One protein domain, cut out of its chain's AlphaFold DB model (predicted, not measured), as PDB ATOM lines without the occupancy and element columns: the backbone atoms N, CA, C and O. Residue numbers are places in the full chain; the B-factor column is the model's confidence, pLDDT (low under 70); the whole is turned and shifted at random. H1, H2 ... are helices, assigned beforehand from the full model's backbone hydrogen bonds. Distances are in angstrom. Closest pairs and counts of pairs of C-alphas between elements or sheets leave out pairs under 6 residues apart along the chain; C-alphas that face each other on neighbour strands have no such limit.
ATOM      1  N   LYS A 146     -28.523  27.815  19.357       91.19
ATOM      2  CA  LYS A 146     -28.752  26.426  19.794       91.19
ATOM      3  C   LYS A 146     -29.576  25.623  18.788       91.19
ATOM      4  O   LYS A 146     -29.451  24.406  18.731       91.19
ATOM      5  N   ILE A 147     -30.409  26.311  18.008       93.50
ATOM      6  CA  ILE A 147     -31.184  25.754  16.897       93.50
ATOM      7  C   ILE A 147     -30.911  26.593  15.657       93.50
ATOM      8  O   ILE A 147     -31.073  27.811  15.683       93.50
ATOM      9  N   SER A 148     -30.537  25.947  14.559       93.75
ATOM     10  CA  SER A 148     -30.373  26.590  13.260       93.75
ATOM     11  C   SER A 148     -31.634  26.464  12.402       93.75
ATOM     12  O   SER A 148     -32.488  25.603  12.613       93.75
ATOM     13  N   TYR A 149     -31.725  27.285  11.355       93.38
ATOM     14  CA  TYR A 149     -32.769  27.159  10.332       93.38
ATOM     15  C   TYR A 149     -32.810  25.749   9.708       93.38
ATOM     16  O   TYR A 149     -33.884  25.211   9.439       93.38
ATOM     17  N   ASN A 150     -31.642  25.128   9.515       93.62
ATOM     18  CA  ASN A 150     -31.550  23.787   8.943       93.62
ATOM     19  C   ASN A 150     -32.138  22.726   9.876       93.62
ATOM     20  O   ASN A 150     -32.805  21.817   9.388       93.62
ATOM     21  N   ASP A 151     -31.956  22.863  11.190       94.31
ATOM     22  CA  ASP A 151     -32.520  21.925  12.169       94.31
ATOM     23  C   ASP A 151     -34.053  21.940  12.124       94.31
ATOM     24  O   ASP A 151     -34.688  20.885  12.150       94.31
ATOM     25  N   ILE A 152     -34.652  23.125  11.953       93.12
ATOM     26  CA  ILE A 152     -36.102  23.280  11.766       93.12
ATOM     27  C   ILE A 152     -36.559  22.547  10.497       93.12
ATOM     28  O   ILE A 152     -37.531  21.794  10.532       93.12
ATOM     29  N   LEU A 153     -35.852  22.724   9.374       91.81
ATOM     30  CA  LEU A 153     -36.206  22.067   8.112       91.81
ATOM     31  C   LEU A 153     -36.033  20.545   8.151       91.81
ATOM     32  O   LEU A 153     -36.843  19.823   7.565       91.81
ATOM     33  N   VAL A 154     -34.975  20.049   8.791       93.12
ATOM     34  CA  VAL A 154     -34.738  18.610   8.968       93.12
ATOM     35  C   VAL A 154     -35.857  18.000   9.799       93.12
ATOM     36  O   VAL A 154     -36.436  16.988   9.397       93.12
ATOM     37  N   GLU A 155     -36.218  18.644  10.906       92.38
ATOM     38  CA  GLU A 155     -37.317  18.187  11.748       92.38
ATOM     39  C   GLU A 155     -38.647  18.225  10.981       92.38
ATOM     40  O   GLU A 155     -39.383  17.241  10.994       92.38
ATOM     41  N   ALA A 156     -38.920  19.280  10.202       90.38
ATOM     42  CA  ALA A 156     -40.158  19.392   9.424       90.38
ATOM     43  C   ALA A 156     -40.299  18.263   8.392       90.38
ATOM     44  O   ALA A 156     -41.397  17.751   8.172       90.38
ATOM     45  N   LYS A 157     -39.182  17.831   7.790       89.56
ATOM     46  CA  LYS A 157     -39.139  16.654   6.907       89.56
ATOM     47  C   LYS A 157     -39.421  15.365   7.669       89.56
ATOM     48  O   LYS A 157     -40.195  14.540   7.192       89.56
ATOM     49  N   LYS A 158     -38.811  15.197   8.843       89.75
ATOM     50  CA  LYS A 158     -38.951  13.999   9.678       89.75
ATOM     51  C   LYS A 158     -40.392  13.781  10.138       89.75
ATOM     52  O   LYS A 158     -40.875  12.656  10.064       89.75
ATOM     53  N   VAL A 159     -41.080  14.841  10.563       85.00
ATOM     54  CA  VAL A 159     -42.493  14.771  10.976       85.00
ATOM     55  C   VAL A 159     -43.494  14.981   9.835       85.00
ATOM     56  O   VAL A 159     -44.693  15.015  10.076       85.00
ATOM     57  N   GLN A 160     -43.016  15.059   8.587       85.31
ATOM     58  CA  GLN A 160     -43.839  15.190   7.378       85.31
ATOM     59  C   GLN A 160     -44.822  16.370   7.424       85.31
ATOM     60  O   GLN A 160     -45.959  16.278   6.961       85.31
ATOM     61  N   GLU A 161     -44.379  17.506   7.955       83.56
ATOM     62  CA  GLU A 161     -45.246  18.666   8.150       83.56
ATOM     63  C   GLU A 161     -45.447  19.429   6.841       83.56
ATOM     64  O   GLU A 161     -44.781  20.422   6.537       83.56
ATOM     65  N   TYR A 162     -46.387  18.948   6.024       81.00
ATOM     66  CA  TYR A 162     -46.688  19.504   4.701       81.00
ATOM     67  C   TYR A 162     -47.038  20.991   4.739       81.00
ATOM     68  O   TYR A 162     -46.705  21.722   3.805       81.00
ATOM     69  N   HIS A 163     -47.670  21.450   5.818       81.25
ATOM     70  CA  HIS A 163     -48.024  22.851   6.015       81.25
ATOM     71  C   HIS A 163     -46.802  23.756   6.265       81.25
ATOM     72  O   HIS A 163     -46.925  24.968   6.162       81.25
ATOM     73  N   ILE A 164     -45.621  23.185   6.522       84.81
ATOM     74  CA  ILE A 164     -44.329  23.885   6.532       84.81
ATOM     75  C   ILE A 164     -43.609  23.667   5.201       84.81
ATOM     76  O   ILE A 164     -43.219  24.618   4.523       84.81
ATOM     77  N   LEU A 165     -43.442  22.403   4.803       90.12
ATOM     78  CA  LEU A 165     -42.602  22.030   3.665       90.12
ATOM     79  C   LEU A 165     -43.131  22.573   2.336       90.12
ATOM     80  O   LEU A 165     -42.341  23.007   1.498       90.12
ATOM     81  N   SER A 166     -44.451  22.559   2.131       91.00
ATOM     82  CA  SER A 166     -45.065  23.048   0.894       91.00
ATOM     83  C   SER A 166     -44.910  24.567   0.739       91.00
ATOM     84  O   SER A 166     -44.377  24.989  -0.292       91.00
ATOM     85  N   PRO A 167     -45.251  25.402   1.745       92.44
ATOM     86  CA  PRO A 167     -44.944  26.830   1.694       92.44
ATOM     87  C   PRO A 167     -43.461  27.136   1.496       92.44
ATOM     88  O   PRO A 167     -43.129  27.896   0.590       92.44
ATOM     89  N   VAL A 168     -42.563  26.499   2.257       92.81
ATOM     90  CA  VAL A 168     -41.110  26.705   2.117       92.81
ATOM     91  C   VAL A 168     -40.647  26.375   0.697       92.81
ATOM     92  O   VAL A 168     -39.955  27.176   0.072       92.81
ATOM     93  N   LYS A 169     -41.075  25.232   0.146       93.25
ATOM     94  CA  LYS A 169     -40.748  24.842  -1.230       93.25
ATOM     95  C   LYS A 169     -41.269  25.860  -2.241       93.25
ATOM     96  O   LYS A 169     -40.557  26.154  -3.195       93.25
ATOM     97  N   LYS A 170     -42.485  26.385  -2.068       93.25
ATOM     98  CA  LYS A 170     -43.019  27.416  -2.966       93.25
ATOM     99  C   LYS A 170     -42.162  28.679  -2.909       93.25
ATOM    100  O   LYS A 170     -41.655  29.086  -3.942       93.25
ATOM    101  N   ILE A 171     -41.912  29.212  -1.712       95.12
ATOM    102  CA  ILE A 171     -41.110  30.428  -1.503       95.12
ATOM    103  C   ILE A 171     -39.725  30.305  -2.144       95.12
ATOM    104  O   ILE A 171     -39.284  31.225  -2.821       95.12
ATOM    105  N   ILE A 172     -39.047  29.165  -1.970       93.75
ATOM    106  CA  ILE A 172     -37.708  28.942  -2.539       93.75
ATOM    107  C   ILE A 172     -37.725  28.929  -4.075       93.75
ATOM    108  O   ILE A 172     -36.749  29.343  -4.693       93.75
ATOM    109  N   ASN A 173     -38.810  28.459  -4.693       92.88
ATOM    110  CA  ASN A 173     -38.916  28.343  -6.150       92.88
ATOM    111  C   ASN A 173     -39.554  29.571  -6.822       92.88
ATOM    112  O   ASN A 173     -39.628  29.612  -8.050       92.88
ATOM    113  N   THR A 174     -40.034  30.558  -6.061       92.69
ATOM    114  CA  THR A 174     -40.640  31.770  -6.623       92.69
ATOM    115  C   THR A 174     -39.558  32.817  -6.936       92.69
ATOM    116  O   THR A 174     -38.741  33.127  -6.067       92.69
ATOM    117  N   PRO A 175     -39.543  33.421  -8.143       89.75
ATOM    118  CA  PRO A 175     -38.596  34.481  -8.493       89.75
ATOM    119  C   PRO A 175     -38.630  35.656  -7.509       89.75
ATOM    120  O   PRO A 175     -39.705  36.085  -7.095       89.75
ATOM    121  N   ASN A 176     -37.460  36.201  -7.164       87.31
ATOM    122  CA  ASN A 176     -37.266  37.250  -6.144       87.31
ATOM    123  C   ASN A 176     -37.604  36.838  -4.701       87.31
ATOM    124  O   ASN A 176     -37.404  37.633  -3.783       87.31
ATOM    125  N   TYR A 177     -38.062  35.605  -4.490       90.81
ATOM    126  CA  TYR A 177     -38.151  34.977  -3.182       90.81
ATOM    127  C   TYR A 177     -37.007  33.974  -3.003       90.81
ATOM    128  O   TYR A 177     -36.253  33.668  -3.927       90.81
ATOM    129  N   GLY A 178     -36.821  33.506  -1.772       90.44
ATOM    130  CA  GLY A 178     -35.782  32.538  -1.464       90.44
ATOM    131  C   GLY A 178     -35.685  32.236   0.021       90.44
ATOM    132  O   GLY A 178     -36.339  32.860   0.858       90.44
ATOM    133  N   GLU A 179     -34.804  31.298   0.351       92.31
ATOM    134  CA  GLU A 179     -34.528  30.892   1.734       92.31
ATOM    135  C   GLU A 179     -34.103  32.077   2.617       92.31
ATOM    136  O   GLU A 179     -34.478  32.159   3.788       92.31
ATOM    137  N   LYS A 180     -33.370  33.035   2.031       93.88
ATOM    138  CA  LYS A 180     -32.903  34.253   2.702       93.88
ATOM    139  C   LYS A 180     -34.053  35.061   3.316       93.88
ATOM    140  O   LYS A 180     -33.955  35.435   4.477       93.88
ATOM    141  N   ILE A 181     -35.155  35.247   2.588       94.56
ATOM    142  CA  ILE A 181     -36.322  35.997   3.079       94.56
ATOM    143  C   ILE A 181     -36.956  35.308   4.289       94.56
ATOM    144  O   ILE A 181     -37.356  35.977   5.241       94.56
ATOM    145  N   ILE A 182     -37.030  33.974   4.291       94.94
ATOM    146  CA  ILE A 182     -37.579  33.234   5.435       94.94
ATOM    147  C   ILE A 182     -36.680  33.438   6.659       94.94
ATOM    148  O   ILE A 182     -37.182  33.734   7.740       94.94
ATOM    149  N   LYS A 183     -35.356  33.332   6.485       94.69
ATOM    150  CA  LYS A 183     -34.378  33.544   7.564       94.69
ATOM    151  C   LYS A 183     -34.432  34.961   8.129       94.69
ATOM    152  O   LYS A 183     -34.424  35.114   9.343       94.69
ATOM    153  N   GLU A 184     -34.514  35.978   7.276       95.00
ATOM    154  CA  GLU A 184     -34.590  37.382   7.700       95.00
ATOM    155  C   GLU A 184     -35.861  37.670   8.506       95.00
ATOM    156  O   GLU A 184     -35.786  38.293   9.564       95.00
ATOM    157  N   ASN A 185     -37.015  37.156   8.062       95.12
ATOM    158  CA  ASN A 185     -38.259  37.273   8.828       95.12
ATOM    159  C   ASN A 185     -38.180  36.509  10.155       95.12
ATOM    160  O   ASN A 185     -38.623  37.019  11.178       95.12
ATOM    161  N   LEU A 186     -37.570  35.319  10.158       95.44
ATOM    162  CA  LEU A 186     -37.402  34.522  11.371       95.44
ATOM    163  C   LEU A 186     -36.524  35.234  12.405       95.44
ATOM    164  O   LEU A 186     -36.889  35.267  13.575       95.44
ATOM    165  N   ILE A 187     -35.407  35.832  11.976       95.69
ATOM    166  CA  ILE A 187     -34.528  36.632  12.843       95.69
ATOM    167  C   ILE A 187     -35.317  37.796  13.445       95.69
ATOM    168  O   ILE A 187     -35.406  37.905  14.665       95.69
ATOM    169  N   LYS A 188     -35.955  38.609  12.598       95.81
ATOM    170  CA  LYS A 188     -36.699  39.801  13.020       95.81
ATOM    171  C   LYS A 188     -37.806  39.479  14.030       95.81
ATOM    172  O   LYS A 188     -37.943  40.148  15.059       95.81
ATOM    173  N   ASP A 189     -38.604  38.455  13.745       93.62
ATOM    174  CA  ASP A 189     -39.720  38.086  14.611       93.62
ATOM    175  C   ASP A 189     -39.235  37.459  15.924       93.62
ATOM    176  O   ASP A 189     -39.841  37.699  16.975       93.62
ATOM    177  N   CYS A 190     -38.126  36.711  15.889       94.00
ATOM    178  CA  CYS A 190     -37.515  36.159  17.091       94.00
ATOM    179  C   CYS A 190     -36.878  37.228  17.981       94.00
ATOM    180  O   CYS A 190     -37.059  37.162  19.195       94.00
ATOM    181  N   GLU A 191     -36.195  38.224  17.415       94.12
ATOM    182  CA  GLU A 191     -35.654  39.363  18.172       94.12
ATOM    183  C   GLU A 191     -36.766  40.154  18.871       94.12
ATOM    184  O   GLU A 191     -36.599  40.607  20.001       94.12
ATOM    185  N   THR A 192     -37.930  40.264  18.225       91.19
ATOM    186  CA  THR A 192     -39.100  40.941  18.797       91.19
ATOM    187  C   THR A 192     -39.770  40.104  19.894       91.19
ATOM    188  O   THR A 192     -40.283  40.654  20.866       91.19
ATOM    189  N   ASN A 193     -39.779  38.772  19.758       88.50
ATOM    190  CA  ASN A 193     -40.494  37.860  20.656       88.50
ATOM    191  C   ASN A 193     -39.625  36.653  21.066       88.50
ATOM    192  O   ASN A 193     -39.929  35.516  20.688       88.50
ATOM    193  N   PRO A 194     -38.578  36.845  21.890       88.81
ATOM    194  CA  PRO A 194     -37.601  35.794  22.192       88.81
ATOM    195  C   PRO A 194     -38.205  34.571  22.896       88.81
ATOM    196  O   PRO A 194     -37.690  33.464  22.772       88.81
ATOM    197  N   GLN A 195     -39.317  34.723  23.614       86.12
ATOM    198  CA  GLN A 195     -39.949  33.612  24.334       86.12
ATOM    199  C   GLN A 195     -41.029  32.883  23.525       86.12
ATOM    200  O   GLN A 195     -41.547  31.866  23.983       86.12
ATOM    201  N   ARG A 196     -41.349  33.355  22.311       86.44
ATOM    202  CA  ARG A 196     -42.299  32.673  21.429       86.44
ATOM    203  C   ARG A 196     -41.712  31.352  20.946       86.44
ATOM    204  O   ARG A 196     -40.502  31.233  20.752       86.44
ATOM    205  N   ARG A 197     -42.567  30.349  20.746       89.06
ATOM    206  CA  ARG A 197     -42.159  29.053  20.204       89.06
ATOM    207  C   ARG A 197     -41.669  29.226  18.763       89.06
ATOM    208  O   ARG A 197     -42.367  29.764  17.909       89.06
ATOM    209  N   LEU A 198     -40.464  28.741  18.496       91.19
ATOM    210  CA  LEU A 198     -39.797  28.866  17.203       91.19
ATOM    211  C   LEU A 198     -40.594  28.176  16.090       91.19
ATOM    212  O   LEU A 198     -40.746  28.715  14.998       91.19
ATOM    213  N   TRP A 199     -41.143  26.998  16.393       90.25
ATOM    214  CA  TRP A 199     -41.902  26.186  15.445       90.25
ATOM    215  C   TRP A 199     -43.165  26.879  14.924       90.25
ATOM    216  O   TRP A 199     -43.392  26.936  13.716       90.25
ATOM    217  N   SER A 200     -43.979  27.435  15.826       88.56
ATOM    218  CA  SER A 200     -45.222  28.128  15.467       88.56
ATOM    219  C   SER A 200     -44.937  29.393  14.667       88.56
ATOM    220  O   SER A 200     -45.608  29.674  13.671       88.56
ATOM    221  N   LEU A 201     -43.891  30.122  15.055       90.75
ATOM    222  CA  LEU A 201     -43.450  31.302  14.339       90.75
ATOM    223  C   LEU A 201     -42.988  30.952  12.919       90.75
ATOM    224  O   LEU A 201     -43.408  31.598  11.960       90.75
ATOM    225  N   PHE A 202     -42.198  29.888  12.768       92.81
ATOM    226  CA  PHE A 202     -41.739  29.417  11.465       92.81
ATOM    227  C   PHE A 202     -42.900  29.057  10.529       92.81
ATOM    228  O   PHE A 202     -42.920  29.482   9.372       92.81
ATOM    229  N   ILE A 203     -43.896  28.326  11.045       91.00
ATOM    230  CA  ILE A 203     -45.136  28.005  10.320       91.00
ATOM    231  C   ILE A 203     -45.832  29.285   9.855       91.00
ATOM    232  O   ILE A 203     -46.243  29.383   8.695       91.00
ATOM    233  N   SER A 204     -45.966  30.265  10.751       91.12
ATOM    234  CA  SER A 204     -46.643  31.525  10.456       91.12
ATOM    235  C   SER A 204     -45.922  32.312   9.364       91.12
ATOM    236  O   SER A 204     -46.572  32.764   8.425       91.12
ATOM    237  N   ILE A 205     -44.596  32.437   9.445       93.69
ATOM    238  CA  ILE A 205     -43.779  33.131   8.440       93.69
ATOM    239  C   ILE A 205     -43.921  32.454   7.077       93.69
ATOM    240  O   ILE A 205     -44.220  33.116   6.083       93.69
ATOM    241  N   ALA A 206     -43.754  31.129   7.024       93.56
ATOM    242  CA  ALA A 206     -43.844  30.383   5.774       93.56
ATOM    243  C   ALA A 206     -45.247  30.495   5.152       93.56
ATOM    244  O   ALA A 206     -45.388  30.685   3.944       93.56
ATOM    245  N   SER A 207     -46.295  30.444   5.976       92.00
ATOM    246  CA  SER A 207     -47.681  30.594   5.523       92.00
ATOM    247  C   SER A 207     -47.969  32.001   4.996       92.00
ATOM    248  O   SER A 207     -48.528  32.139   3.910       92.00
ATOM    249  N   ASN A 208     -47.540  33.043   5.711       93.19
ATOM    250  CA  ASN A 208     -47.763  34.437   5.320       93.19
ATOM    251  C   ASN A 208     -47.062  34.779   4.002       93.19
ATOM    252  O   ASN A 208     -47.679  35.349   3.104       93.19
ATOM    253  N   LEU A 209     -45.800  34.368   3.851       94.62
ATOM    254  CA  LEU A 209     -45.046  34.566   2.611       94.62
ATOM    255  C   LEU A 209     -45.680  33.818   1.437       94.62
ATOM    256  O   LEU A 209     -45.768  34.357   0.336       94.62
ATOM    257  N   ARG A 210     -46.176  32.595   1.659       94.50
ATOM    258  CA  ARG A 210     -46.920  31.867   0.627       94.50
ATOM    259  C   ARG A 210     -48.181  32.619   0.203       94.50
ATOM    260  O   ARG A 210     -48.420  32.727  -0.992       94.50
ATOM    261  N   ILE A 211     -48.968  33.124   1.153       94.25
ATOM    262  CA  ILE A 211     -50.191  33.888   0.859       94.25
ATOM    263  C   ILE A 211     -49.856  35.141   0.042       94.25
ATOM    264  O   ILE A 211     -50.557  35.453  -0.918       94.25
ATOM    265  N   GLU A 212     -48.771  35.838   0.384       94.44
ATOM    266  CA  GLU A 212     -48.303  37.000  -0.372       94.44
ATOM    267  C   GLU A 212     -47.945  36.633  -1.820       94.44
ATOM    268  O   GLU A 212     -48.371  37.315  -2.754       94.44
ATOM    269  N   ILE A 213     -47.205  35.537  -2.013       94.44
ATOM    270  CA  ILE A 213     -46.855  35.029  -3.344       94.44
ATOM    271  C   ILE A 213     -48.117  34.651  -4.125       94.44
ATOM    272  O   ILE A 213     -48.277  35.079  -5.265       94.44
ATOM    273  N   ASP A 214     -49.017  33.874  -3.516       93.38
ATOM    274  CA  ASP A 214     -50.270  33.434  -4.138       93.38
ATOM    275  C   ASP A 214     -51.103  34.646  -4.591       93.38
ATOM    276  O   ASP A 214     -51.631  34.661  -5.706       93.38
ATOM    277  N   LYS A 215     -51.153  35.702  -3.768       94.06
ATOM    278  CA  LYS A 215     -51.828  36.958  -4.100       94.06
ATOM    279  C   LYS A 215     -51.181  37.651  -5.302       94.06
ATOM    280  O   LYS A 215     -51.886  37.926  -6.271       94.06
ATOM    281  N   LYS A 216     -49.860  37.859  -5.300       92.06
ATOM    282  CA  LYS A 216     -49.154  38.492  -6.432       92.06
ATOM    283  C   LYS A 216     -49.306  37.697  -7.729       92.06
ATOM    284  O   LYS A 216     -49.580  38.274  -8.776       92.06
ATOM    285  N   GLU A 217     -49.185  36.372  -7.671       91.44
ATOM    286  CA  GLU A 217     -49.398  35.507  -8.838       91.44
ATOM    287  C   GLU A 217     -50.837  35.586  -9.364       91.44
ATOM    288  O   GLU A 217     -51.055  35.473 -10.570       91.44
ATOM    289  N   SER A 218     -51.825  35.748  -8.480       92.38
ATOM    290  CA  SER A 218     -53.226  35.904  -8.882       92.38
ATOM    291  C   SER A 218     -53.495  37.266  -9.528       92.38
ATOM    292  O   SER A 218     -54.206  37.333 -10.530       92.38
ATOM    293  N   GLU A 219     -52.880  38.331  -9.010       93.06
ATOM    294  CA  GLU A 219     -52.981  39.690  -9.547       93.06
ATOM    295  C   GLU A 219     -52.364  39.763 -10.946       93.06
ATOM    296  O   GLU A 219     -53.027  40.223 -11.872       93.06
ATOM    297  N   ILE A 220     -51.160  39.205 -11.133       91.31
ATOM    298  CA  ILE A 220     -50.500  39.124 -12.446       91.31
ATOM    299  C   ILE A 220     -51.369  38.349 -13.441       91.31
ATOM    300  O   ILE A 220     -51.658  38.854 -14.521       91.31
ATOM    301  N   ARG A 221     -51.872  37.165 -13.065       91.25
ATOM    302  CA  ARG A 221     -52.752  36.372 -13.943       91.25
ATOM    303  C   ARG A 221     -54.050  37.095 -14.293       91.25
ATOM    304  O   ARG A 221     -54.598  36.884 -15.370       91.25
ATOM    305  N   THR A 222     -54.573  37.907 -13.380       92.44
ATOM    306  CA  THR A 222     -55.792  38.689 -13.624       92.44
ATOM    307  C   THR A 222     -55.505  39.821 -14.599       92.44
ATOM    308  O   THR A 222     -56.226  39.960 -15.580       92.44
ATOM    309  N   GLN A 223     -54.405  40.547 -14.401       91.56
ATOM    310  CA  GLN A 223     -53.952  41.596 -15.313       91.56
ATOM    311  C   GLN A 223     -53.645  41.054 -16.713       91.56
ATOM    312  O   GLN A 223     -54.034  41.670 -17.700       91.56
ATOM    313  N   GLU A 224     -52.995  39.892 -16.820       92.62
ATOM    314  CA  GLU A 224     -52.737  39.231 -18.105       92.62
ATOM    315  C   GLU A 224     -54.043  38.864 -18.813       92.62
ATOM    316  O   GLU A 224     -54.216  39.204 -19.979       92.62
ATOM    317  N   ARG A 225     -55.010  38.271 -18.101       92.31
ATOM    318  CA  ARG A 225     -56.333  37.957 -18.667       92.31
ATOM    319  C   ARG A 225     -57.109  39.202 -19.083       92.31
ATOM    320  O   ARG A 225     -57.783  39.184 -20.109       92.31
ATOM    321  N   GLU A 226     -57.058  40.269 -18.292       91.25
ATOM    322  CA  GLU A 226     -57.698  41.543 -18.629       91.25
ATOM    323  C   GLU A 226     -57.049  42.182 -19.856       91.25
ATOM    324  O   GLU A 226     -57.759  42.674 -20.732       91.25
ATOM    325  N   LYS A 227     -55.720  42.103 -19.962       92.25
ATOM    326  CA  LYS A 227     -54.966  42.561 -21.127       92.25
ATOM    327  C   LYS A 227     -55.312  41.744 -22.373       92.25
ATOM    328  O   LYS A 227     -55.656  42.338 -23.386       92.25
ATOM    329  N   GLU A 228     -55.296  40.416 -22.294       93.75
ATOM    330  CA  GLU A 228     -55.682  39.525 -23.398       93.75
ATOM    331  C   GLU A 228     -57.129  39.772 -23.840       93.75
ATOM    332  O   GLU A 228     -57.426  39.847 -25.034       93.75
ATOM    333  N   LYS A 229     -58.043  39.951 -22.879       93.00
ATOM    334  CA  LYS A 229     -59.439  40.289 -23.160       93.00
ATOM    335  C   LYS A 229     -59.549  41.643 -23.854       93.00
ATOM    336  O   LYS A 229     -60.303  41.752 -24.814       93.00
TER     337      LYS A 229
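AT A GLANCE: This is residues 146 to 229 of the 372 residues of an uncharacterized protein of Budvicia aquatica (UniProt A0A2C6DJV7). One long helix, H4, sticks out like a handle from a small head in which three short helices gather at its first part. H2 and H3 each cross that first part steeply and come near each other at the end of H2 and the beginning of H3, H1 packs on the first residues of H2, and the last residues of H4, 218 to 229, extend free. The printed part has 84 residues with four named helices in the order H1, H2, H3, H4 and no named strand, and its class is all helix. The whole is loose, with a radius of gyration of the C-alphas of 15.1 A, and elongated, spanning 54 by 28 by 17 A.

HOW THE PARTS SIT: H4, residues 198 to 229, touches H2, residues 162 to 173, with its residues 202 to 213 alone; the closest C-alphas, those of Pro 167 and Arg 210, are 5.5 A apart. H2 and H4 run the same way at a steep tilt of 54 degrees. H4 touches H3, residues 179 to 192, with its residues 198 to 206 alone, and the closest C-alphas are those of Leu 186 and Phe 202, 6.7 A apart. H3 and H4 run opposite ways at a steep tilt of 50 degrees; of the 4 pairs of helices that touch, 0 are at a shallow tilt, and the helix packing is mostly crossed, the helices standing at an angle to one another. H2 and H3 only just touch, with 3 pairs of C-alphas within 8 A, the closest being Ile 172 and Glu 179 at 5.7 A. H1, residues 149 to 158, touches H2, which touches it with residues 164 to 165 alone; the C-alphas of Ala 156 and Ile 164 are the closest, 6.8 A apart, and the two helices run opposite ways at a steep tilt of 51 degrees. H1 is close to H4 but not clearly touching, with the closest C-alphas, Ile 152 and Trp 199, 7.5 A apart. In H1, H3 and H4 every O i to N i+4 pair is within hydrogen-bond range; in H2 7 of 8 are.

IN THESE COORDINATES: H4 is 46.3 A from first to last C-alpha, running from C-alpha 198 at (-39.797, 28.866, 17.203) to C-alpha 229 at (-59.439, 40.289, -23.160). H3 measures 20.3 A, H2 16.0 A and H1 14.6 A. H1 begins with C-alpha 149 at (-32.769, 27.159, 10.332).

THE WHOLE: The C-alphas of Lys 146 and Lys 229, the two farthest apart, are 54.6 A apart. Without residues 218 to 229, which stand free, the body of 72 residues spans 35 by 28 by 16 A. The three links are tight, and the printed part has no cut. The mean pLDDT of the printed part is 91.7, and no printed residue is under 70.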